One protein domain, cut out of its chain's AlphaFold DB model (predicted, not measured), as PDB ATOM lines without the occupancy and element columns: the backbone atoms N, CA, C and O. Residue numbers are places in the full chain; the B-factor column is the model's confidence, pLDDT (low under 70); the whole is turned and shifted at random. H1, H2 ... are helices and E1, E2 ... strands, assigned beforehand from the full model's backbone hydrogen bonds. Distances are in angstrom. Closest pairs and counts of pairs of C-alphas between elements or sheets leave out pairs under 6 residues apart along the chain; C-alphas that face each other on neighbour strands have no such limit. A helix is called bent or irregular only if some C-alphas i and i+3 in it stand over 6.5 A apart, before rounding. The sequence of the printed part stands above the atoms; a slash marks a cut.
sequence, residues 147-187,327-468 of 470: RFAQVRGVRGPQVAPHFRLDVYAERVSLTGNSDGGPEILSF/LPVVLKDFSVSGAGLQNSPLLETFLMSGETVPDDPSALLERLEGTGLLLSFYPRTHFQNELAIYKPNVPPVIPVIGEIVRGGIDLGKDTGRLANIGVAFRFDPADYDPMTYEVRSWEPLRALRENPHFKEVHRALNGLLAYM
ATOM      1  N   ARG A 147     119.142 110.882 109.722       85.12
ATOM      2  CA  ARG A 147     118.340 111.457 108.629       85.12
ATOM      3  C   ARG A 147     119.243 111.948 107.512       85.12
ATOM      4  O   ARG A 147     120.179 112.700 107.774       85.12
ATOM      5  N   PHE A 148     118.944 111.549 106.283       89.25
ATOM      6  CA  PHE A 148     119.652 112.023 105.099       89.25
ATOM      7  C   PHE A 148     118.977 113.272 104.556       89.25
ATOM      8  O   PHE A 148     117.762 113.294 104.350       89.25
ATOM      9  N   ALA A 149     119.776 114.305 104.323       87.25
ATOM     10  CA  ALA A 149     119.308 115.572 103.801       87.25
ATOM     11  C   ALA A 149     119.231 115.536 102.267       87.25
ATOM     12  O   ALA A 149     120.163 115.099 101.589       87.25
ATOM     13  N   GLN A 150     118.110 116.019 101.734       86.69
ATOM     14  CA  GLN A 150     117.820 116.107 100.296       86.69
ATOM     15  C   GLN A 150     117.977 117.538  99.762       86.69
ATOM     16  O   GLN A 150     118.229 117.745  98.573       86.69
ATOM     17  N   VAL A 151     117.894 118.530 100.655       81.88
ATOM     18  CA  VAL A 151     118.075 119.954 100.351       81.88
ATOM     19  C   VAL A 151     119.305 120.497 101.088       81.88
ATOM     20  O   VAL A 151     119.629 120.083 102.208       81.88
ATOM     21  N   ARG A 152     120.007 121.447 100.461       74.12
ATOM     22  CA  ARG A 152     121.147 122.147 101.076       74.12
ATOM     23  C   ARG A 152     120.696 122.946 102.305       74.12
ATOM     24  O   ARG A 152     119.591 123.472 102.337       74.12
ATOM     25  N   GLY A 153     121.567 123.051 103.309       69.44
ATOM     26  CA  GLY A 153     121.279 123.781 104.554       69.44
ATOM     27  C   GLY A 153     120.447 122.999 105.578       69.44
ATOM     28  O   GLY A 153     120.219 123.481 106.685       69.44
ATOM     29  N   VAL A 154     120.027 121.774 105.253       74.88
ATOM     30  CA  VAL A 154     119.387 120.853 106.199       74.88
ATOM     31  C   VAL A 154     120.459 120.059 106.945       74.88
ATOM     32  O   VAL A 154     121.423 119.589 106.338       74.88
ATOM     33  N   ARG A 155     120.293 119.903 108.264       70.00
ATOM     34  CA  ARG A 155     121.190 119.092 109.099       70.00
ATOM     35  C   ARG A 155     121.083 117.611 108.725       70.00
ATOM     36  O   ARG A 155     119.978 117.091 108.612       70.00
ATOM     37  N   GLY A 156     122.227 116.943 108.626       73.81
ATOM     38  CA  GLY A 156     122.341 115.528 108.271       73.81
ATOM     39  C   GLY A 156     123.251 115.324 107.056       73.81
ATOM     40  O   GLY A 156     123.589 116.299 106.377       73.81
ATOM     41  N   PRO A 157     123.678 114.082 106.774       79.25
ATOM     42  CA  PRO A 157     124.526 113.807 105.626       79.25
ATOM     43  C   PRO A 157     123.797 114.127 104.323       79.25
ATOM     44  O   PRO A 157     122.634 113.758 104.134       79.25
ATOM     45  N   GLN A 158     124.497 114.815 103.429       82.06
ATOM     46  CA  GLN A 158     124.003 115.145 102.099       82.06
ATOM     47  C   GLN A 158     124.283 113.968 101.164       82.06
ATOM     48  O   GLN A 158     125.402 113.468 101.114       82.06
ATOM     49  N   VAL A 159     123.261 113.529 100.430       76.81
ATOM     50  CA  VAL A 159     123.340 112.343  99.547       76.81
ATOM     51  C   VAL A 159     123.266 112.700  98.061       76.81
ATOM     52  O   VAL A 159     123.442 111.855  97.184       76.81
ATOM     53  N   ALA A 160     123.055 113.984  97.766       75.62
ATOM     54  CA  ALA A 160     123.150 114.526  96.422       75.62
ATOM     55  C   ALA A 160     124.626 114.651  95.973       75.62
ATOM     56  O   ALA A 160     125.473 115.010  96.789       75.62
ATOM     57  N   PRO A 161     124.934 114.449  94.676       77.75
ATOM     58  CA  PRO A 161     123.996 114.200  93.577       77.75
ATOM     59  C   PRO A 161     123.613 112.722  93.381       77.75
ATOM     60  O   PRO A 161     122.779 112.442  92.526       77.75
ATOM     61  N   HIS A 162     124.194 111.793  94.144       85.19
ATOM     62  CA  HIS A 162     124.086 110.353  93.889       85.19
ATOM     63  C   HIS A 162     122.689 109.778  94.103       85.19
ATOM     64  O   HIS A 162     122.269 108.884  93.370       85.19
ATOM     65  N   PHE A 163     121.962 110.293  95.091       89.12
ATOM     66  CA  PHE A 163     120.634 109.807  95.420       89.12
ATOM     67  C   PHE A 163     119.695 110.962  95.742       89.12
ATOM     68  O   PHE A 163     120.017 111.831  96.554       89.12
ATOM     69  N   ARG A 164     118.521 110.962  95.110       90.56
ATOM     70  CA  ARG A 164     117.416 111.879  95.396       90.56
ATOM     71  C   ARG A 164     116.086 111.144  95.388       90.56
ATOM     72  O   ARG A 164     115.986 110.073  94.801       90.56
ATOM     73  N   LEU A 165     115.076 111.724  96.024       93.56
ATOM     74  CA  LEU A 165     113.702 111.230  95.958       93.56
ATOM     75  C   LEU A 165     112.798 112.364  95.498       93.56
ATOM     76  O   LEU A 165     112.777 113.419  96.132       93.56
ATOM     77  N   ASP A 166     112.066 112.132  94.413       94.06
ATOM     78  CA  ASP A 166     110.889 112.944  94.107       94.06
ATOM     79  C   ASP A 166     109.715 112.379  94.896       94.06
ATOM     80  O   ASP A 166     109.622 111.164  95.067       94.06
ATOM     81  N   VAL A 167     108.855 113.245  95.426       95.00
ATOM     82  CA  VAL A 167     107.779 112.822  96.324       95.00
ATOM     83  C   VAL A 167     106.476 113.455  95.886       95.00
ATOM     84  O   VAL A 167     106.412 114.662  95.664       95.00
ATOM     85  N   TYR A 168     105.446 112.626  95.795       94.25
ATOM     86  CA  TYR A 168     104.066 113.046  95.594       94.25
ATOM     87  C   TYR A 168     103.265 112.705  96.841       94.25
ATOM     88  O   TYR A 168     103.478 111.646  97.435       94.25
ATOM     89  N   ALA A 169     102.392 113.621  97.248       94.25
ATOM     90  CA  ALA A 169     101.538 113.473  98.411       94.25
ATOM     91  C   ALA A 169     100.068 113.409  97.992       94.25
ATOM     92  O   ALA A 169      99.564 114.304  97.312       94.25
ATOM     93  N   GLU A 170      99.379 112.378  98.459       93.88
ATOM     94  CA  GLU A 170      97.931 112.217  98.361       93.88
ATOM     95  C   GLU A 170      97.348 112.152  99.772       93.88
ATOM     96  O   GLU A 170      97.972 111.622 100.694       93.88
ATOM     97  N   ARG A 171      96.161 112.724  99.972       92.94
ATOM     98  CA  ARG A 171      95.495 112.711 101.277       92.94
ATOM     99  C   ARG A 171      94.934 111.328 101.566       92.94
ATOM    100  O   ARG A 171      94.425 110.662 100.671       92.94
ATOM    101  N   VAL A 172      94.990 110.921 102.829       92.25
ATOM    102  CA  VAL A 172      94.499 109.616 103.270       92.25
ATOM    103  C   VAL A 172      93.673 109.768 104.540       92.25
ATOM    104  O   VAL A 172      94.102 110.405 105.502       92.25
ATOM    105  N   SER A 173      92.512 109.123 104.564       89.06
ATOM    106  CA  SER A 173      91.772 108.859 105.793       89.06
ATOM    107  C   SER A 173      92.383 107.641 106.485       89.06
ATOM    108  O   SER A 173      92.289 106.521 105.984       89.06
ATOM    109  N   LEU A 174      93.037 107.842 107.635       83.81
ATOM    110  CA  LEU A 174      93.691 106.758 108.389       83.81
ATOM    111  C   LEU A 174      92.698 105.807 109.078       83.81
ATOM    112  O   LEU A 174      93.110 104.779 109.608       83.81
ATOM    113  N   THR A 175      91.409 106.151 109.086       72.38
ATOM    114  CA  THR A 175      90.345 105.410 109.775       72.38
ATOM    115  C   THR A 175      89.341 104.731 108.825       72.38
ATOM    116  O   THR A 175      88.300 104.287 109.301       72.38
ATOM    117  N   GLY A 176      89.579 104.682 107.503       58.59
ATOM    118  CA  GLY A 176      88.537 104.381 106.501       58.59
ATOM    119  C   GLY A 176      88.644 103.062 105.709       58.59
ATOM    120  O   GLY A 176      89.433 102.960 104.780       58.59
ATOM    121  N   ASN A 177      87.792 102.076 106.025       49.25
ATOM    122  CA  ASN A 177      86.660 101.556 105.214       49.25
ATOM    123  C   ASN A 177      85.925 100.469 106.049       49.25
ATOM    124  O   ASN A 177      86.329 100.228 107.185       49.25
ATOM    125  N   SER A 178      84.879  99.791 105.547       48.88
ATOM    126  CA  SER A 178      84.141  98.730 106.287       48.88
ATOM    127  C   SER A 178      85.018  97.596 106.858       48.88
ATOM    128  O   SER A 178      84.609  96.933 107.808       48.88
ATOM    129  N   ASP A 179      86.234  97.435 106.319       54.06
ATOM    130  CA  ASP A 179      87.259  96.466 106.738       54.06
ATOM    131  C   ASP A 179      88.397  97.084 107.597       54.06
ATOM    132  O   ASP A 179      89.341  96.392 107.973       54.06
ATOM    133  N   GLY A 180      88.329  98.383 107.924       57.88
ATOM    134  CA  GLY A 180      89.217  99.072 108.877       57.88
ATOM    135  C   GLY A 180      90.595  99.529 108.363       57.88
ATOM    136  O   GLY A 180      91.447  99.878 109.180       57.88
ATOM    137  N   GLY A 181      90.846  99.508 107.047       71.69
ATOM    138  CA  GLY A 181      92.099  99.987 106.434       71.69
ATOM    139  C   GLY A 181      92.168 101.515 106.251       71.69
ATOM    140  O   GLY A 181      91.246 102.212 106.652       71.69
ATOM    141  N   PRO A 182      93.259 102.065 105.685       84.56
ATOM    142  CA  PRO A 182      93.316 103.460 105.242       84.56
ATOM    143  C   PRO A 182      92.719 103.649 103.833       84.56
ATOM    144  O   PRO A 182      92.894 102.794 102.963       84.56
ATOM    145  N   GLU A 183      92.092 104.801 103.586       86.50
ATOM    146  CA  GLU A 183      91.442 105.154 102.312       86.50
ATOM    147  C   GLU A 183      92.093 106.387 101.671       86.50
ATOM    148  O   GLU A 183      92.273 107.415 102.327       86.50
ATOM    149  N   ILE A 184      92.433 106.293 100.382       87.50
ATOM    150  CA  ILE A 184      93.009 107.400  99.606       87.50
ATOM    151  C   ILE A 184      91.887 108.357  99.196       87.50
ATOM    152  O   ILE A 184      90.897 107.955  98.590       87.50
ATOM    153  N   LEU A 185      92.055 109.636  99.520       86.25
ATOM    154  CA  LEU A 185      91.088 110.689  99.241       86.25
ATOM    155  C   LEU A 185      91.488 111.420  97.959       86.25
ATOM    156  O   LEU A 185      92.442 112.202  97.958       86.25
ATOM    157  N   SER A 186      90.736 111.191  96.883       73.50
ATOM    158  CA  SER A 186      90.971 111.842  95.592       73.50
ATOM    159  C   SER A 186      90.919 113.367  95.705       73.50
ATOM    160  O   SER A 186      89.999 113.931  96.305       73.50
ATOM    161  N   PHE A 187      91.885 114.045  95.085       72.69
ATOM    162  CA  PHE A 187      91.895 115.502  94.994       72.69
ATOM    163  C   PHE A 187      91.143 115.971  93.734       72.69
ATOM    164  O   PHE A 187      91.465 115.516  92.631       72.69
ATOM    165  N   LEU A 327      99.902 115.930  94.953       91.25
ATOM    166  CA  LEU A 327     100.694 117.147  94.924       91.25
ATOM    167  C   LEU A 327     102.196 116.803  94.972       91.25
ATOM    168  O   LEU A 327     102.620 116.136  95.920       91.25
ATOM    169  N   PRO A 328     103.032 117.270  94.023       92.31
ATOM    170  CA  PRO A 328     104.479 117.166  94.165       92.31
ATOM    171  C   PRO A 328     104.950 117.997  95.366       92.31
ATOM    172  O   PRO A 328     104.656 119.187  95.477       92.31
ATOM    173  N   VAL A 329     105.708 117.375  96.267       92.88
ATOM    174  CA  VAL A 329     106.221 118.009  97.486       92.88
ATOM    175  C   VAL A 329     107.737 117.915  97.560       92.88
ATOM    176  O   VAL A 329     108.361 116.943  97.132       92.88
ATOM    177  N   VAL A 330     108.357 118.936  98.150       92.62
ATOM    178  CA  VAL A 330     109.810 118.961  98.326       92.62
ATOM    179  C   VAL A 330     110.184 118.186  99.587       92.62
ATOM    180  O   VAL A 330     109.857 118.578 100.708       92.62
ATOM    181  N   LEU A 331     110.921 117.090  99.407       93.69
ATOM    182  CA  LEU A 331     111.498 116.325 100.505       93.69
ATOM    183  C   LEU A 331     112.722 117.057 101.065       93.69
ATOM    184  O   LEU A 331     113.716 117.248 100.371       93.69
ATOM    185  N   LYS A 332     112.664 117.451 102.335       91.38
ATOM    186  CA  LYS A 332     113.751 118.119 103.063       91.38
ATOM    187  C   LYS A 332     114.789 117.108 103.549       91.38
ATOM    188  O   LYS A 332     115.990 117.271 103.323       91.38
ATOM    189  N   ASP A 333     114.311 116.064 104.217       92.06
ATOM    190  CA  ASP A 333     115.107 114.952 104.723       92.06
ATOM    191  C   ASP A 333     114.252 113.681 104.864       92.06
ATOM    192  O   ASP A 333     113.021 113.729 104.836       92.06
ATOM    193  N   PHE A 334     114.897 112.528 105.023       93.69
ATOM    194  CA  PHE A 334     114.210 111.255 105.250       93.69
ATOM    195  C   PHE A 334     114.997 110.336 106.181       93.69
ATOM    196  O   PHE A 334     116.182 110.548 106.439       93.69
ATOM    197  N   SER A 335     114.310 109.327 106.705       89.62
ATOM    198  CA  SER A 335     114.838 108.270 107.564       89.62
ATOM    199  C   SER A 335     114.125 106.947 107.281       89.62
ATOM    200  O   SER A 335     113.138 106.918 106.550       89.62
ATOM    201  N   VAL A 336     114.543 105.873 107.951       88.62
ATOM    202  CA  VAL A 336     113.875 104.558 107.906       88.62
ATOM    203  C   VAL A 336     112.418 104.549 108.390       88.62
ATOM    204  O   VAL A 336     111.700 103.589 108.122       88.62
ATOM    205  N   SER A 337     111.981 105.580 109.119       87.25
ATOM    206  CA  SER A 337     110.674 105.609 109.796       87.25
ATOM    207  C   SER A 337     109.888 106.903 109.575       87.25
ATOM    208  O   SER A 337     108.916 107.165 110.283       87.25
ATOM    209  N   GLY A 338     110.333 107.768 108.668       91.75
ATOM    210  CA  GLY A 338     109.657 109.037 108.444       91.75
ATOM    211  C   GLY A 338     110.398 109.985 107.521       91.75
ATOM    212  O   GLY A 338     111.597 109.839 107.269       91.75
ATOM    213  N   ALA A 339     109.669 111.002 107.083       94.69
ATOM    214  CA  ALA A 339     110.103 112.022 106.144       94.69
ATOM    215  C   ALA A 339     109.899 113.428 106.724       94.69
ATOM    216  O   ALA A 339     109.143 113.644 107.674       94.69
ATOM    217  N   GLY A 340     110.674 114.385 106.229       94.69
ATOM    218  CA  GLY A 340     110.516 115.804 106.508       94.69
ATOM    219  C   GLY A 340     110.179 116.489 105.199       94.69
ATOM    220  O   GLY A 340     110.993 116.463 104.282       94.69
ATOM    221  N   LEU A 341     108.997 117.081 105.104       95.44
ATOM    222  CA  LEU A 341     108.540 117.799 103.920       95.44
ATOM    223  C   LEU A 341     108.765 119.295 104.128       95.44
ATOM    224  O   LEU A 341     108.553 119.822 105.224       95.44
ATOM    225  N   GLN A 342     109.223 119.985 103.092       92.44
ATOM    226  CA  GLN A 342     109.227 121.440 103.076       92.44
ATOM    227  C   GLN A 342     107.800 121.928 102.838       92.44
ATOM    228  O   GLN A 342     107.123 121.463 101.921       92.44
ATOM    229  N   ASN A 343     107.359 122.861 103.673       91.75
ATOM    230  CA  ASN A 343     106.021 123.405 103.560       91.75
ATOM    231  C   ASN A 343     105.923 124.453 102.438       91.75
ATOM    232  O   ASN A 343     106.913 125.109 102.095       91.75
ATOM    233  N   SER A 344     104.726 124.611 101.877       90.62
ATOM    234  CA  SER A 344     104.381 125.663 100.920       90.62
ATOM    235  C   SER A 344     102.897 126.037 101.062       90.62
ATOM    236  O   SER A 344     102.111 125.176 101.451       90.62
ATOM    237  N   PRO A 345     102.475 127.258 100.681       89.62
ATOM    238  CA  PRO A 345     101.059 127.650 100.741       89.62
ATOM    239  C   PRO A 345     100.128 126.729  99.938       89.62
ATOM    240  O   PRO A 345      98.973 126.499 100.295       89.62
ATOM    241  N   LEU A 346     100.643 126.162  98.841       89.81
ATOM    242  CA  LEU A 346      99.906 125.186  98.048       89.81
ATOM    243  C   LEU A 346      99.715 123.869  98.806       89.81
ATOM    244  O   LEU A 346      98.632 123.298  98.748       89.81
ATOM    245  N   LEU A 347     100.740 123.407  99.530       91.56
ATOM    246  CA  LEU A 347     100.633 122.217 100.372       91.56
ATOM    247  C   LEU A 347      99.643 122.436 101.521       91.56
ATOM    248  O   LEU A 347      98.837 121.554 101.784       91.56
ATOM    249  N   GLU A 348      99.644 123.605 102.159       91.94
ATOM    250  CA  GLU A 348      98.668 123.941 103.207       91.94
ATOM    251  C   GLU A 348      97.236 123.873 102.668       91.94
ATOM    252  O   GLU A 348      96.395 123.166 103.216       91.94
ATOM    253  N   THR A 349      96.985 124.533 101.535       90.19
ATOM    254  CA  THR A 349      95.667 124.550 100.885       90.19
ATOM    255  C   THR A 349      95.228 123.144 100.468       90.19
ATOM    256  O   THR A 349      94.071 122.763 100.650       90.19
ATOM    257  N   PHE A 350      96.163 122.352  99.936       89.81
ATOM    258  CA  PHE A 350      95.937 120.961  99.555       89.81
ATOM    259  C   PHE A 350      95.552 120.094 100.760       89.81
ATOM    260  O   PHE A 350      94.582 119.340 100.692       89.81
ATOM    261  N   LEU A 351      96.275 120.219 101.876       91.31
ATOM    262  CA  LEU A 351      96.004 119.457 103.094       91.31
ATOM    263  C   LEU A 351      94.663 119.851 103.727       91.31
ATOM    264  O   LEU A 351      93.914 118.963 104.137       91.31
ATOM    265  N   MET A 352      94.320 121.143 103.710       88.88
ATOM    266  CA  MET A 352      93.075 121.694 104.265       88.88
ATOM    267  C   MET A 352      91.814 121.390 103.433       88.88
ATOM    268  O   MET A 352      90.713 121.723 103.850       88.88
ATOM    269  N   SER A 353      91.921 120.732 102.272       83.12
ATOM    270  CA  SER A 353      90.760 120.286 101.474       83.12
ATOM    271  C   SER A 353      89.777 121.375 101.024       83.12
ATOM    272  O   SER A 353      88.605 121.076 100.794       83.12
ATOM    273  N   GLY A 354      90.224 122.624 100.899       75.62
ATOM    274  CA  GLY A 354      89.346 123.758 100.589       75.62
ATOM    275  C   GLY A 354      88.724 124.443 101.811       75.62
ATOM    276  O   GLY A 354      87.978 125.405 101.641       75.62
ATOM    277  N   GLU A 355      89.050 124.008 103.032       83.88
ATOM    278  CA  GLU A 355      88.823 124.816 104.230       83.88
ATOM    279  C   GLU A 355      89.754 126.036 104.261       83.88
ATOM    280  O   GLU A 355      90.850 126.034 103.692       83.88
ATOM    281  N   THR A 356      89.334 127.082 104.974       87.56
ATOM    282  CA  THR A 356      90.156 128.274 105.190       87.56
ATOM    283  C   THR A 356      91.422 127.912 105.966       87.56
ATOM    284  O   THR A 356      91.348 127.416 107.095       87.56
ATOM    285  N   VAL A 357      92.582 128.194 105.371       89.62
ATOM    286  CA  VAL A 357      93.896 128.042 106.010       89.62
ATOM    287  C   VAL A 357      94.023 129.092 107.127       89.62
ATOM    288  O   VAL A 357      93.855 130.278 106.842       89.62
ATOM    289  N   PRO A 358      94.273 128.699 108.391       89.31
ATOM    290  CA  PRO A 358      94.506 129.652 109.474       89.31
ATOM    291  C   PRO A 358      95.764 130.497 109.245       89.31
ATOM    292  O   PRO A 358      96.801 129.958 108.866       89.31
ATOM    293  N   ASP A 359      95.696 131.793 109.566       86.94
ATOM    294  CA  ASP A 359      96.862 132.691 109.513       86.94
ATOM    295  C   ASP A 359      97.888 132.397 110.623       86.94
ATOM    296  O   ASP A 359      99.078 132.660 110.455       86.94
ATOM    297  N   ASP A 360      97.440 131.860 111.766       89.44
ATOM    298  CA  ASP A 360      98.324 131.438 112.857       89.44
ATOM    299  C   ASP A 360      98.969 130.072 112.541       89.44
ATOM    300  O   ASP A 360      98.258 129.061 112.459       89.44
ATOM    301  N   PRO A 361     100.311 129.992 112.432       88.44
ATOM    302  CA  PRO A 361     101.013 128.743 112.145       88.44
ATOM    303  C   PRO A 361     100.813 127.657 113.202       88.44
ATOM    304  O   PRO A 361     100.924 126.474 112.877       88.44
ATOM    305  N   SER A 362     100.559 128.037 114.459       89.06
ATOM    306  CA  SER A 362     100.353 127.075 115.548       89.06
ATOM    307  C   SER A 362      98.988 126.407 115.412       89.06
ATOM    308  O   SER A 362      98.917 125.181 115.364       89.06
ATOM    309  N   ALA A 363      97.928 127.199 115.229       90.81
ATOM    310  CA  ALA A 363      96.588 126.691 114.947       90.81
ATOM    311  C   ALA A 363      96.521 125.864 113.651       90.81
ATOM    312  O   ALA A 363      95.822 124.851 113.600       90.81
ATOM    313  N   LEU A 364      97.249 126.263 112.600       91.44
ATOM    314  CA  LEU A 364      97.372 125.453 111.385       91.44
ATOM    315  C   LEU A 364      98.019 124.098 111.697       91.44
ATOM    316  O   LEU A 364      97.495 123.065 111.287       91.44
ATOM    317  N   LEU A 365      99.132 124.081 112.435       90.12
ATOM    318  CA  LEU A 365      99.814 122.837 112.779       90.12
ATOM    319  C   LEU A 365      98.921 121.893 113.598       90.12
ATOM    320  O   LEU A 365      98.859 120.711 113.276       90.12
ATOM    321  N   GLU A 366      98.197 122.408 114.592       89.94
ATOM    322  CA  GLU A 366      97.258 121.613 115.396       89.94
ATOM    323  C   GLU A 366      96.182 120.928 114.540       89.94
ATOM    324  O   GLU A 366      95.787 119.805 114.840       89.94
ATOM    325  N   ARG A 367      95.736 121.566 113.449       91.12
ATOM    326  CA  ARG A 367      94.786 120.955 112.502       91.12
ATOM    327  C   ARG A 367      95.428 119.917 111.588       91.12
ATOM    328  O   ARG A 367      94.758 118.978 111.169       91.12
ATOM    329  N   LEU A 368      96.695 120.109 111.229       92.56
ATOM    330  CA  LEU A 368      97.409 119.204 110.331       92.56
ATOM    331  C   LEU A 368      97.897 117.940 111.045       92.56
ATOM    332  O   LEU A 368      97.987 116.890 110.408       92.56
ATOM    333  N   GLU A 369      98.225 118.013 112.335       91.56
ATOM    334  CA  GLU A 369      98.623 116.840 113.120       91.56
ATOM    335  C   GLU A 369      97.536 115.753 113.102       91.56
ATOM    336  O   GLU A 369      96.344 116.021 113.212       91.56
ATOM    337  N   GLY A 370      97.949 114.502 112.891       87.25
ATOM    338  CA  GLY A 370      97.042 113.369 112.692       87.25
ATOM    339  C   GLY A 370      96.562 113.170 111.250       87.25
ATOM    340  O   GLY A 370      96.004 112.119 110.936       87.25
ATOM    341  N   THR A 371      96.813 114.116 110.338       92.31
ATOM    342  CA  THR A 371      96.438 113.957 108.923       92.31
ATOM    343  C   THR A 371      97.255 112.847 108.260       92.31
ATOM    344  O   THR A 371      98.488 112.820 108.352       92.31
ATOM    345  N   GLY A 372      96.566 111.944 107.559       94.12
ATOM    346  CA  GLY A 372      97.173 110.871 106.778       94.12
ATOM    347  C   GLY A 372      97.630 111.326 105.395       94.12
ATOM    348  O   GLY A 372      96.930 112.071 104.706       94.12
ATOM    349  N   LEU A 373      98.791 110.834 104.969       95.88
ATOM    350  CA  LEU A 373      99.340 111.056 103.635       95.88
ATOM    351  C   LEU A 373      99.834 109.750 103.027       95.88
ATOM    352  O   LEU A 373     100.647 109.059 103.637       95.88
ATOM    353  N   LEU A 374      99.420 109.462 101.799       95.56
ATOM    354  CA  LEU A 374     100.122 108.536 100.924       95.56
ATOM    355  C   LEU A 374     101.273 109.304 100.279       95.56
ATOM    356  O   LEU A 374     101.065 110.289  99.575       95.56
ATOM    357  N   LEU A 375     102.495 108.857 100.552       96.50
ATOM    358  CA  LEU A 375     103.712 109.399  99.973       96.50
ATOM    359  C   LEU A 375     104.267 108.415  98.946       96.50
ATOM    360  O   LEU A 375     104.716 107.323  99.299       96.50
ATOM    361  N   SER A 376     104.272 108.830  97.683       95.81
ATOM    362  CA  SER A 376     104.875 108.088  96.573       95.81
ATOM    363  C   SER A 376     106.288 108.607  96.336       95.81
ATOM    364  O   SER A 376     106.477 109.688  95.774       95.81
ATOM    365  N   PHE A 377     107.290 107.857  96.802       96.38
ATOM    366  CA  PHE A 377     108.700 108.226  96.671       96.38
ATOM    367  C   PHE A 377     109.317 107.613  95.410       96.38
ATOM    368  O   PHE A 377     109.337 106.393  95.266       96.38
ATOM    369  N   TYR A 378     109.899 108.440  94.546       95.12
ATOM    370  CA  TYR A 378     110.558 108.031  93.305       95.12
ATOM    371  C   TYR A 378     112.079 108.181  93.409       95.12
ATOM    372  O   TYR A 378     112.592 109.309  93.379       95.12
ATOM    373  N   PRO A 379     112.833 107.074  93.528       93.38
ATOM    374  CA  PRO A 379     114.288 107.114  93.616       93.38
ATOM    375  C   PRO A 379     114.928 107.610  92.317       93.38
ATOM    376  O   PRO A 379     114.823 106.993  91.260       93.38
ATOM    377  N   ARG A 380     115.685 108.702  92.412       88.06
ATOM    378  CA  ARG A 380     116.580 109.190  91.360       88.06
ATOM    379  C   ARG A 380     118.010 108.856  91.748       88.06
ATOM    380  O   ARG A 380     118.553 109.415  92.700       88.06
ATOM    381  N   THR A 381     118.612 107.934  91.005       87.62
ATOM    382  CA  THR A 381     119.956 107.421  91.288       87.62
ATOM    383  C   THR A 381     120.942 107.851  90.207       87.62
ATOM    384  O   THR A 381     120.640 107.803  89.016       87.62
ATOM    385  N   HIS A 382     122.126 108.299  90.622       84.00
ATOM    386  CA  HIS A 382     123.227 108.655  89.735       84.00
ATOM    387  C   HIS A 382     124.549 108.141  90.315       84.00
ATOM    388  O   HIS A 382     125.246 108.823  91.071       84.00
ATOM    389  N   PHE A 383     124.877 106.900  89.958       83.50
ATOM    390  CA  PHE A 383     126.085 106.212  90.397       83.50
ATOM    391  C   PHE A 383     126.941 105.905  89.174       83.50
ATOM    392  O   PHE A 383     126.499 105.207  88.262       83.50
ATOM    393  N   GLN A 384     128.153 106.456  89.146       79.44
ATOM    394  CA  GLN A 384     129.166 106.089  88.156       79.44
ATOM    395  C   GLN A 384     129.658 104.660  88.423       79.44
ATOM    396  O   GLN A 384     129.454 104.142  89.519       79.44
ATOM    397  N   ASN A 385     130.321 104.032  87.448       77.19
ATOM    398  CA  ASN A 385     130.705 102.614  87.511       77.19
ATOM    399  C   ASN A 385     131.432 102.224  88.814       77.19
ATOM    400  O   ASN A 385     131.104 101.201  89.404       77.19
ATOM    401  N   GLU A 386     132.350 103.057  89.309       82.19
ATOM    402  CA  GLU A 386     133.090 102.805  90.559       82.19
ATOM    403  C   GLU A 386     132.203 102.854  91.814       82.19
ATOM    404  O   GLU A 386     132.479 102.195  92.812       82.19
ATOM    405  N   LEU A 387     131.106 103.611  91.757       84.69
ATOM    406  CA  LEU A 387     130.147 103.773  92.850       84.69
ATOM    407  C   LEU A 387     128.908 102.888  92.678       84.69
ATOM    408  O   LEU A 387     128.041 102.882  93.550       84.69
ATOM    409  N   ALA A 388     128.805 102.131  91.580       84.19
ATOM    410  CA  ALA A 388     127.634 101.319  91.256       84.19
ATOM    411  C   ALA A 388     127.322 100.276  92.342       84.19
ATOM    412  O   ALA A 388     126.155  99.977  92.580       84.19
ATOM    413  N   ILE A 389     128.343  99.794  93.060       86.62
ATOM    414  CA  ILE A 389     128.194  98.870  94.197       86.62
ATOM    415  C   ILE A 389     127.404  99.466  95.373       86.62
ATOM    416  O   ILE A 389     126.869  98.722  96.189       86.62
ATOM    417  N   TYR A 390     127.322 100.797  95.461       87.62
ATOM    418  CA  TYR A 390     126.569 101.519  96.488       87.62
ATOM    419  C   TYR A 390     125.201 102.000  95.988       87.62
ATOM    420  O   TYR A 390     124.516 102.737  96.701       87.62
ATOM    421  N   LYS A 391     124.789 101.625  94.771       90.00
ATOM    422  CA  LYS A 391     123.450 101.930  94.263       90.00
ATOM    423  C   LYS A 391     122.424 101.108  95.061       90.00
ATOM    424  O   LYS A 391     122.511  99.881  95.047       90.00
ATOM    425  N   PRO A 392     121.447 101.740  95.736       90.69
ATOM    426  CA  PRO A 392     120.429 100.999  96.472       90.69
ATOM    427  C   PRO A 392     119.544 100.199  95.516       90.69
ATOM    428  O   PRO A 392     119.121 100.714  94.476       90.69
ATOM    429  N   ASN A 393     119.231  98.959  95.892       88.56
ATOM    430  CA  ASN A 393     118.291  98.129  95.147       88.56
ATOM    431  C   ASN A 393     116.858  98.388  95.632       88.56
ATOM    432  O   ASN A 393     116.408  97.818  96.625       88.56
ATOM    433  N   VAL A 394     116.159  99.293  94.953       90.62
ATOM    434  CA  VAL A 394     114.804  99.725  95.313       90.62
ATOM    435  C   VAL A 394     113.874  99.727  94.100       90.62
ATOM    436  O   VAL A 394     114.353  99.899  92.973       90.62
ATOM    437  N   PRO A 395     112.556  99.547  94.314       91.38
ATOM    438  CA  PRO A 395     111.562  99.662  93.252       91.38
ATOM    439  C   PRO A 395     111.521 101.087  92.665       91.38
ATOM    440  O   PRO A 395     112.034 102.029  93.277       91.38
ATOM    441  N   PRO A 396     110.902 101.271  91.482       91.88
ATOM    442  CA  PRO A 396     110.839 102.577  90.822       91.88
ATOM    443  C   PRO A 396     109.973 103.586  91.582       91.88
ATOM    444  O   PRO A 396     110.160 104.790  91.431       91.88
ATOM    445  N   VAL A 397     109.048 103.087  92.400       94.81
ATOM    446  CA  VAL A 397     108.240 103.856  93.336       94.81
ATOM    447  C   VAL A 397     108.176 103.097  94.657       94.81
ATOM    448  O   VAL A 397     108.014 101.877  94.670       94.81
ATOM    449  N   ILE A 398     108.326 103.814  95.766       95.19
ATOM    450  CA  ILE A 398     108.151 103.301  97.124       95.19
ATOM    451  C   ILE A 398     106.931 104.028  97.705       95.19
ATOM    452  O   ILE A 398     107.078 105.167  98.149       95.19
ATOM    453  N   PRO A 399     105.727 103.436  97.662       94.75
ATOM    454  CA  PRO A 399     104.547 104.030  98.276       94.75
ATOM    455  C   PRO A 399     104.506 103.706  99.774       94.75
ATOM    456  O   PRO A 399     104.691 102.557 100.171       94.75
ATOM    457  N   VAL A 400     104.271 104.718 100.610       95.12
ATOM    458  CA  VAL A 400     104.166 104.577 102.072       95.12
ATOM    459  C   VAL A 400     103.067 105.490 102.587       95.12
ATOM    460  O   VAL A 400     103.059 106.677 102.263       95.12
ATOM    461  N   ILE A 401     102.184 104.976 103.444       94.81
ATOM    462  CA  ILE A 401     101.256 105.839 104.181       94.81
ATOM    463  C   ILE A 401     101.929 106.304 105.464       94.81
ATOM    464  O   ILE A 401     102.431 105.503 106.259       94.81
ATOM    465  N   GLY A 402     101.920 107.613 105.677       93.94
ATOM    466  CA  GLY A 402     102.383 108.254 106.891       93.94
ATOM    467  C   GLY A 402     101.344 109.181 107.507       93.94
ATOM    468  O   GLY A 402     100.299 109.459 106.931       93.94
ATOM    469  N   GLU A 403     101.660 109.656 108.701       93.44
ATOM    470  CA  GLU A 403     100.853 110.586 109.483       93.44
ATOM    471  C   GLU A 403     101.690 111.824 109.800       93.44
ATOM    472  O   GLU A 403     102.870 111.709 110.155       93.44
ATOM    473  N   ILE A 404     101.094 113.008 109.678       94.50
ATOM    474  CA  ILE A 404     101.710 114.251 110.140       94.50
ATOM    475  C   ILE A 404     101.756 114.231 111.670       94.50
ATOM    476  O   ILE A 404     100.725 114.179 112.326       94.50
ATOM    477  N   VAL A 405     102.958 114.284 112.245       90.94
ATOM    478  CA  VAL A 405     103.163 114.170 113.706       90.94
ATOM    479  C   VAL A 405     103.817 115.394 114.340       90.94
ATOM    480  O   VAL A 405     104.064 115.389 115.542       90.94
ATOM    481  N   ARG A 406     104.236 116.374 113.531       85.81
ATOM    482  CA  ARG A 406     104.824 117.644 113.987       85.81
ATOM    483  C   ARG A 406     105.032 118.612 112.833       85.81
ATOM    484  O   ARG A 406     105.187 118.194 111.685       85.81
ATOM    485  N   GLY A 407     105.237 119.878 113.172       85.94
ATOM    486  CA  GLY A 407     105.702 120.920 112.266       85.94
ATOM    487  C   GLY A 407     106.853 121.724 112.856       85.94
ATOM    488  O   GLY A 407     107.073 121.742 114.065       85.94
ATOM    489  N   GLY A 408     107.626 122.369 111.989       85.12
ATOM    490  CA  GLY A 408     108.630 123.351 112.386       85.12
ATOM    491  C   GLY A 408     108.189 124.742 111.964       85.12
ATOM    492  O   GLY A 408     108.079 124.991 110.764       85.12
ATOM    493  N   ILE A 409     107.977 125.631 112.932       85.81
ATOM    494  CA  ILE A 409     107.614 127.031 112.697       85.81
ATOM    495  C   ILE A 409     108.893 127.868 112.609       85.81
ATOM    496  O   ILE A 409     109.775 127.777 113.464       85.81
ATOM    497  N   ASP A 410     109.003 128.654 111.544       82.56
ATOM    498  CA  ASP A 410     110.072 129.625 111.329       82.56
ATOM    499  C   ASP A 410     109.604 130.986 111.851       82.56
ATOM    500  O   ASP A 410     108.766 131.644 111.231       82.56
ATOM    501  N   LEU A 411     110.114 131.365 113.024       73.38
ATOM    502  CA  LEU A 411     109.871 132.651 113.678       73.38
ATOM    503  C   LEU A 411     110.800 133.699 113.046       73.38
ATOM    504  O   LEU A 411     111.832 134.060 113.609       73.38
ATOM    505  N   GLY A 412     110.479 134.110 111.819       66.44
ATOM    506  CA  GLY A 412     111.153 135.214 111.137       66.44
ATOM    507  C   GLY A 412     110.842 136.577 111.779       66.44
ATOM    508  O   GLY A 412     110.644 136.686 112.984       66.44
ATOM    509  N   LYS A 413     110.795 137.643 110.967       54.50
ATOM    510  CA  LYS A 413     110.406 138.990 111.440       54.50
ATOM    511  C   LYS A 413     108.887 139.174 111.622       54.50
ATOM    512  O   LYS A 413     108.493 140.124 112.289       54.50
ATOM    513  N   ASP A 414     108.077 138.276 111.059       64.81
ATOM    514  CA  ASP A 414     106.606 138.310 111.086       64.81
ATOM    515  C   ASP A 414     106.035 137.338 112.143       64.81
ATOM    516  O   ASP A 414     106.792 136.755 112.919       64.81
ATOM    517  N   THR A 415     104.713 137.102 112.156       61.47
ATOM    518  CA  THR A 415     103.971 136.189 113.067       61.47
ATOM    519  C   THR A 415     104.371 134.703 112.984       61.47
ATOM    520  O   THR A 415     103.721 133.838 113.567       61.47
ATOM    521  N   GLY A 416     105.477 134.398 112.307       74.12
ATOM    522  CA  GLY A 416     105.966 133.059 112.026       74.12
ATOM    523  C   GLY A 416     105.267 132.429 110.824       74.12
ATOM    524  O   GLY A 416     104.200 132.856 110.400       74.12
ATOM    525  N   ARG A 417     105.879 131.390 110.256       85.31
ATOM    526  CA  ARG A 417     105.253 130.549 109.224       85.31
ATOM    527  C   ARG A 417     105.577 129.087 109.460       85.31
ATOM    528  O   ARG A 417     106.682 128.763 109.906       85.31
ATOM    529  N   LEU A 418     104.661 128.191 109.108       88.00
ATOM    530  CA  LEU A 418     104.973 126.769 109.086       88.00
ATOM    531  C   LEU A 418     106.006 126.529 107.975       88.00
ATOM    532  O   LEU A 418     105.756 126.779 106.801       88.00
ATOM    533  N   ALA A 419     107.210 126.092 108.329       88.25
ATOM    534  CA  ALA A 419     108.304 125.933 107.370       88.25
ATOM    535  C   ALA A 419     108.488 124.482 106.918       88.25
ATOM    536  O   ALA A 419     109.012 124.216 105.835       88.25
ATOM    537  N   ASN A 420     108.126 123.520 107.764       91.06
ATOM    538  CA  ASN A 420     108.274 122.101 107.459       91.06
ATOM    539  C   ASN A 420     107.276 121.242 108.227       91.06
ATOM    540  O   ASN A 420     106.867 121.599 109.328       91.06
ATOM    541  N   ILE A 421     106.961 120.091 107.641       94.69
ATOM    542  CA  ILE A 421     106.034 119.091 108.163       94.69
ATOM    543  C   ILE A 421     106.809 117.789 108.378       94.69
ATOM    544  O   ILE A 421     107.537 117.321 107.501       94.69
ATOM    545  N   GLY A 422     106.696 117.211 109.570       94.25
ATOM    546  CA  GLY A 422     107.276 115.921 109.914       94.25
ATOM    547  C   GLY A 422     106.245 114.811 109.782       94.25
ATOM    548  O   GLY A 422     105.263 114.805 110.516       94.25
ATOM    549  N   VAL A 423     106.519 113.846 108.907       95.44
ATOM    550  CA  VAL A 423     105.645 112.694 108.660       95.44
ATOM    551  C   VAL A 423     106.279 111.430 109.236       95.44
ATOM    552  O   VAL A 423     107.443 111.133 108.947       95.44
ATOM    553  N   ALA A 424     105.536 110.684 110.052       91.38
ATOM    554  CA  ALA A 424     105.925 109.362 110.542       91.38
ATOM    555  C   ALA A 424     105.298 108.277 109.665       91.38
ATOM    556  O   ALA A 424     104.114 108.351 109.359       91.38
ATOM    557  N   PHE A 425     106.068 107.264 109.268       92.12
ATOM    558  CA  PHE A 425     105.538 106.162 108.462       92.12
ATOM    559  C   PHE A 425     104.660 105.237 109.312       92.12
ATOM    560  O   PHE A 425     105.014 104.911 110.448       92.12
ATOM    561  N   ARG A 426     103.508 104.840 108.763       88.56
ATOM    562  CA  ARG A 426     102.464 104.084 109.466       88.56
ATOM    563  C   ARG A 426     102.065 102.795 108.769       88.56
ATOM    564  O   ARG A 426     101.819 101.826 109.478       88.56
ATOM    565  N   PHE A 427     102.027 102.756 107.438       89.44
ATOM    566  CA  PHE A 427     101.645 101.549 106.704       89.44
ATOM    567  C   PHE A 427     102.507 101.325 105.462       89.44
ATOM    568  O   PHE A 427     102.849 102.280 104.760       89.44
ATOM    569  N   ASP A 428     102.788 100.051 105.196       89.94
ATOM    570  CA  ASP A 428     103.407  99.558 103.967       89.94
ATOM    571  C   ASP A 428     102.346  98.897 103.064       89.94
ATOM    572  O   ASP A 428     101.323  98.417 103.566       89.94
ATOM    573  N   PRO A 429     102.565  98.848 101.740       89.75
ATOM    574  CA  PRO A 429     101.719  98.085 100.827       89.75
ATOM    575  C   PRO A 429     101.697  96.601 101.204       89.75
ATOM    576  O   PRO A 429     102.745  96.015 101.476       89.75
ATOM    577  N   ALA A 430     100.513  95.988 101.197       88.19
ATOM    578  CA  ALA A 430     100.338  94.573 101.531       88.19
ATOM    579  C   ALA A 430      99.836  93.721 100.357       88.19
ATOM    580  O   ALA A 430     100.186  92.543 100.273       88.19
ATOM    581  N   ASP A 431      99.004  94.295  99.486       89.25
ATOM    582  CA  ASP A 431      98.443  93.627  98.309       89.25
ATOM    583  C   ASP A 431      98.164  94.653  97.211       89.25
ATOM    584  O   ASP A 431      97.760  95.782  97.513       89.25
ATOM    585  N   TYR A 432      98.333  94.253  95.954       90.69
ATOM    586  CA  TYR A 432      98.033  95.069  94.781       90.69
ATOM    587  C   TYR A 432      96.792  94.560  94.044       90.69
ATOM    588  O   TYR A 432      96.533  93.361  93.957       90.69
ATOM    589  N   ASP A 433      96.014  95.472  93.473       88.88
ATOM    590  CA  ASP A 433      94.875  95.101  92.644       88.88
ATOM    591  C   ASP A 433      95.362  94.563  91.279       88.88
ATOM    592  O   ASP A 433      96.145  95.226  90.594       88.88
ATOM    593  N   PRO A 434      94.914  93.374  90.840       86.31
ATOM    594  CA  PRO A 434      95.384  92.753  89.600       86.31
ATOM    595  C   PRO A 434      94.896  93.444  88.315       86.31
ATOM    596  O   PRO A 434      95.391  93.151  87.222       86.31
ATOM    597  N   MET A 435      93.904  94.329  88.420       86.62
ATOM    598  CA  MET A 435      93.293  95.045  87.306       86.62
ATOM    599  C   MET A 435      93.813  96.477  87.208       86.62
ATOM    600  O   MET A 435      94.114  96.918  86.095       86.62
ATOM    601  N   THR A 436      93.938  97.179  88.340       86.69
ATOM    602  CA  THR A 436      94.400  98.580  88.384       86.69
ATOM    603  C   THR A 436      95.892  98.727  88.678       86.69
ATOM    604  O   THR A 436      96.471  99.759  88.343       86.69
ATOM    605  N   TYR A 437      96.540  97.692  89.230       87.50
ATOM    606  CA  TYR A 437      97.947  97.696  89.670       87.50
ATOM    607  C   TYR A 437      98.251  98.751  90.740       87.50
ATOM    608  O   TYR A 437      99.387  99.206  90.887       87.50
ATOM    609  N   GLU A 438      97.225  99.155  91.482       87.62
ATOM    610  CA  GLU A 438      97.329 100.046  92.632       87.62
ATOM    611  C   GLU A 438      97.349  99.244  93.925       87.62
ATOM    612  O   GLU A 438      96.986  98.069  93.949       87.62
ATOM    613  N   VAL A 439      97.804  99.873  95.007       88.31
ATOM    614  CA  VAL A 439      97.804  99.228  96.319       88.31
ATOM    615  C   VAL A 439      96.355  99.034  96.755       88.31
ATOM    616  O   VAL A 439      95.628  99.999  96.971       88.31
ATOM    617  N   ARG A 440      95.945  97.775  96.886       87.25
ATOM    618  CA  ARG A 440      94.602  97.376  97.306       87.25
ATOM    619  C   ARG A 440      94.467  97.343  98.821       87.25
ATOM    620  O   ARG A 440      93.411  97.671  99.350       87.25
ATOM    621  N   SER A 441      95.511  96.903  99.523       88.06
ATOM    622  CA  SER A 441      95.505  96.817 100.986       88.06
ATOM    623  C   SER A 441      96.849  97.201 101.592       88.06
ATOM    624  O   SER A 441      97.895  97.105 100.946       88.06
ATOM    625  N   TRP A 442      96.802  97.625 102.852       89.06
ATOM    626  CA  TRP A 442      97.921  98.207 103.584       89.06
ATOM    627  C   TRP A 442      98.154  97.458 104.894       89.06
ATOM    628  O   TRP A 442      97.201  97.131 105.602       89.06
ATOM    629  N   GLU A 443      99.415  97.211 105.247       87.00
ATOM    630  CA  GLU A 443      99.793  96.595 106.519       87.00
ATOM    631  C   GLU A 443     100.444  97.608 107.473       87.00
ATOM    632  O   GLU A 443     101.313  98.377 107.057       87.00
ATOM    633  N   PRO A 444     100.082  97.622 108.771       84.81
ATOM    634  CA  PRO A 444     100.702  98.527 109.731       84.81
ATOM    635  C   PRO A 444     102.206  98.273 109.905       84.81
ATOM    636  O   PRO A 444     102.647  97.170 110.256       84.81
ATOM    637  N   LEU A 445     102.992  99.341 109.795       80.00
ATOM    638  CA  LEU A 445     104.371  99.410 110.260       80.00
ATOM    639  C   LEU A 445     104.373  99.431 111.791       80.00
ATOM    640  O   LEU A 445     104.218 100.467 112.440       80.00
ATOM    641  N   ARG A 446     104.521  98.251 112.403       66.00
ATOM    642  CA  ARG A 446     104.642  98.123 113.867       66.00
ATOM    643  C   ARG A 446     105.840  98.941 114.364       66.00
ATOM    644  O   ARG A 446     106.845  99.022 113.676       66.00
ATOM    645  N   ALA A 447     105.789  99.454 115.595       51.94
ATOM    646  CA  ALA A 447     106.760 100.411 116.162       51.94
ATOM    647  C   ALA A 447     108.261 100.009 116.141       51.94
ATOM    648  O   ALA A 447     109.119 100.835 116.459       51.94
ATOM    649  N   LEU A 448     108.588  98.757 115.804       52.69
ATOM    650  CA  LEU A 448     109.955  98.237 115.649       52.69
ATOM    651  C   LEU A 448     110.311  97.860 114.199       52.69
ATOM    652  O   LEU A 448     111.464  97.538 113.923       52.69
ATOM    653  N   ARG A 449     109.336  97.851 113.286       63.72
ATOM    654  CA  ARG A 449     109.521  97.466 111.889       63.72
ATOM    655  C   ARG A 449     109.792  98.726 111.072       63.72
ATOM    656  O   ARG A 449     108.936  99.589 110.928       63.72
ATOM    657  N   GLU A 450     111.022  98.828 110.593       76.31
ATOM    658  CA  GLU A 450     111.456  99.833 109.624       76.31
ATOM    659  C   GLU A 450     110.917  99.477 108.235       76.31
ATOM    660  O   GLU A 450     110.794  98.290 107.917       76.31
ATOM    661  N   ASN A 451     110.662 100.481 107.392       85.38
ATOM    662  CA  ASN A 451     110.340 100.210 105.994       85.38
ATOM    663  C   ASN A 451     111.566  99.554 105.312       85.38
ATOM    664  O   ASN A 451     112.678 100.099 105.390       85.38
ATOM    665  N   PRO A 452     111.400  98.395 104.650       85.88
ATOM    666  CA  PRO A 452     112.517  97.616 104.118       85.88
ATOM    667  C   PRO A 452     113.285  98.354 103.016       85.88
ATOM    668  O   PRO A 452     114.513  98.266 102.965       85.88
ATOM    669  N   HIS A 453     112.598  99.134 102.177       91.88
ATOM    670  CA  HIS A 453     113.237  99.904 101.112       91.88
ATOM    671  C   HIS A 453     114.049 101.068 101.676       91.88
ATOM    672  O   HIS A 453     115.193 101.270 101.274       91.88
ATOM    673  N   PHE A 454     113.523 101.796 102.663       92.12
ATOM    674  CA  PHE A 454     114.307 102.842 103.320       92.12
ATOM    675  C   PHE A 454     115.482 102.269 104.116       92.12
ATOM    676  O   PHE A 454     116.548 102.881 104.146       92.12
ATOM    677  N   LYS A 455     115.351 101.074 104.702       90.31
ATOM    678  CA  LYS A 455     116.483 100.371 105.318       90.31
ATOM    679  C   LYS A 455     117.575 100.042 104.298       90.31
ATOM    680  O   LYS A 455     118.755 100.249 104.586       90.31
ATOM    681  N   GLU A 456     117.194  99.593 103.104       91.50
ATOM    682  CA  GLU A 456     118.132  99.339 102.008       91.50
ATOM    683  C   GLU A 456     118.837 100.615 101.542       91.50
ATOM    684  O   GLU A 456     120.064 100.652 101.446       91.50
ATOM    685  N   VAL A 457     118.076 101.692 101.340       92.62
ATOM    686  CA  VAL A 457     118.622 103.014 101.006       92.62
ATOM    687  C   VAL A 457     119.618 103.462 102.072       92.62
ATOM    688  O   VAL A 457     120.727 103.875 101.747       92.62
ATOM    689  N   HIS A 458     119.278 103.325 103.354       90.38
ATOM    690  CA  HIS A 458     120.181 103.672 104.447       90.38
ATOM    691  C   HIS A 458     121.466 102.848 104.433       90.38
ATOM    692  O   HIS A 458     122.549 103.407 104.602       90.38
ATOM    693  N   ARG A 459     121.365 101.530 104.233       89.19
ATOM    694  CA  ARG A 459     122.524 100.636 104.139       89.19
ATOM    695  C   ARG A 459     123.459 101.076 103.012       89.19
ATOM    696  O   ARG A 459     124.650 101.268 103.253       89.19
ATOM    697  N   ALA A 460     122.907 101.284 101.820       89.94
ATOM    698  CA  ALA A 460     123.653 101.669 100.629       89.94
ATOM    699  C   ALA A 460     124.325 103.046 100.785       89.94
ATOM    700  O   ALA A 460     125.530 103.183 100.571       89.94
ATOM    701  N   LEU A 461     123.578 104.053 101.251       87.50
ATOM    702  CA  LEU A 461     124.088 105.417 101.423       87.50
ATOM    703  C   LEU A 461     125.108 105.527 102.560       87.50
ATOM    704  O   LEU A 461     126.072 106.277 102.441       87.50
ATOM    705  N   ASN A 462     124.964 104.751 103.636       84.44
ATOM    706  CA  ASN A 462     125.992 104.686 104.676       84.44
ATOM    707  C   ASN A 462     127.306 104.091 104.156       84.44
ATOM    708  O   ASN A 462     128.374 104.578 104.541       84.44
ATOM    709  N   GLY A 463     127.219 103.070 103.293       81.56
ATOM    710  CA  GLY A 463     128.367 102.495 102.593       81.56
ATOM    711  C   GLY A 463     129.045 103.515 101.679       81.56
ATOM    712  O   GLY A 463     130.255 103.705 101.779       81.56
ATOM    713  N   LEU A 464     128.256 104.243 100.881       82.56
ATOM    714  CA  LEU A 464     128.747 105.325 100.024       82.56
ATOM    715  C   LEU A 464     129.495 106.394 100.831       82.56
ATOM    716  O   LEU A 464     130.623 106.741 100.496       82.56
ATOM    717  N   LEU A 465     128.900 106.892 101.919       80.50
ATOM    718  CA  LEU A 465     129.532 107.914 102.757       80.50
ATOM    719  C   LEU A 465     130.832 107.415 103.395       80.50
ATOM    720  O   LEU A 465     131.799 108.159 103.471       80.50
ATOM    721  N   ALA A 466     130.883 106.150 103.828       76.44
ATOM    722  CA  ALA A 466     132.105 105.556 104.377       76.44
ATOM    723  C   ALA A 466     133.217 105.405 103.339       76.44
ATOM    724  O   ALA A 466     134.389 105.472 103.697       76.44
ATOM    725  N   TYR A 467     132.856 105.200 102.076       77.75
ATOM    726  CA  TYR A 467     133.810 105.186 100.978       77.75
ATOM    727  C   TYR A 467     134.335 106.589 100.660       77.75
ATOM    728  O   TYR A 467     135.531 106.745 100.468       77.75
ATOM    729  N   MET A 468     133.464 107.603 100.658       73.31
ATOM    730  CA  MET A 468     133.833 108.992 100.347       73.31
ATOM    731  C   MET A 468     134.648 109.698 101.445       73.31
ATOM    732  O   MET A 468     135.274 110.715 101.168       73.31
TER     733      MET A 468
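AT A GLANCE: This is residues 147 to 187 and 327 to 468 of the 470 residues of an uncharacterized protein of Candidatus Latescibacteria bacterium (UniProt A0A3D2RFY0). A strongly twisted sheet curls into a small, nearly closed barrel: E1, E6, E7, E8, E5 and E4 follow one another round it, and E3, which runs on into E4, pairs with E1 and brings the two ends together. H1 and H2 lie at one end of this body and H3 and H4 at the opposite end, while the turns of the hairpins E7-E8 and E8-E9 reach to opposite sides. The printed part has 183 residues with four named helices and nine named strands: along the chain come E1 to E5, then H1 and H2, then E6, then H3, then E7 to E9, and last H4; the sheet is branched, each of its neighbour pairs is antiparallel, and the class is mixed, helices and strands. The whole is compact, with a radius of gyration of the C-alphas of 17.2 A and spans of 52, 50 and 28 A.

HOW THE PARTS SIT: E1, residues 163 to 173, bends by 51 degrees at residue 170. On one side of it are E2, residues 183 to 185, its hairpin partner, with N 185 and O 171 2.8 A apart, and E3, residues 327 to 329, with N 329 and O 167 2.9 A apart. On its other side is E6, residues 372 to 381, with N 170 and O 374 2.9 A apart. E3 runs on into E4, residues 331 to 335, at 74 degrees. E4 forms a hairpin with E5, residues 338 to 342, with N 340 and O 333 2.8 A apart. H1, residues 345 to 351, is on the sheet, which curls round it; its closest C-alphas to E1 are Leu 351 and Arg 171, 7.0 A apart. H2, residues 361 to 368, runs along the strands over E7, residues 398 to 410, and E8, residues 417 to 432, at a height of 8.2 A over the sheet; the C-alphas of Pro 361 and Leu 418 are its closest to E8, 5.4 A apart. E6 pairs with E7 through N 375 and O 400, 2.8 A. E7, E8 and E9, residues 439 to 444, form a meander, each strand the antiparallel neighbour of the one before, with N 405 and O 422 2.9 A apart and N 428 and O 443 2.9 A apart. E8 also pairs with E5, with N 341 and O 421 2.8 A apart. H4, residues 452 to 468, is on the opposite face from H1, over none of the strands. With residues 460 to 464 alone it touches H3, residues 385 to 390, opposite ways at a steep tilt of 48 degrees; Tyr 390 and Ala 460 have the closest C-alphas, 5.1 A apart. In H1, H2 and H4 every O i to N i+4 pair is within hydrogen-bond range; in H3 0 of 2 are, against 2 of 3 O i to N i+3 pairs.

IN THESE COORDINATES: E1 begins at C-alpha 163, (120.634, 109.807, 95.420), and is 30.7 A long. E6 is 27.8 A, E7 30.0 A and E8 39.0 A long. H3 is irregular, with C-alphas 386 and 389 7.3 A apart. H4, 24.5 A long, ends at C-alpha 468, (133.833, 108.992, 100.347).

THE WHOLE: The C-alphas of Lys 413 and Pro 434 are the farthest apart, 53.3 A. Residues 188 to 326 are not printed, and C-alphas 187 and 327 are 9.0 A apart across this cut. Of the links that are printed whole, none is long. Residues 147 to 162 hold no named element. pLDDT is under 70 at residue 153 and residues 176 to 180, 412 to 415 and 446 to 449.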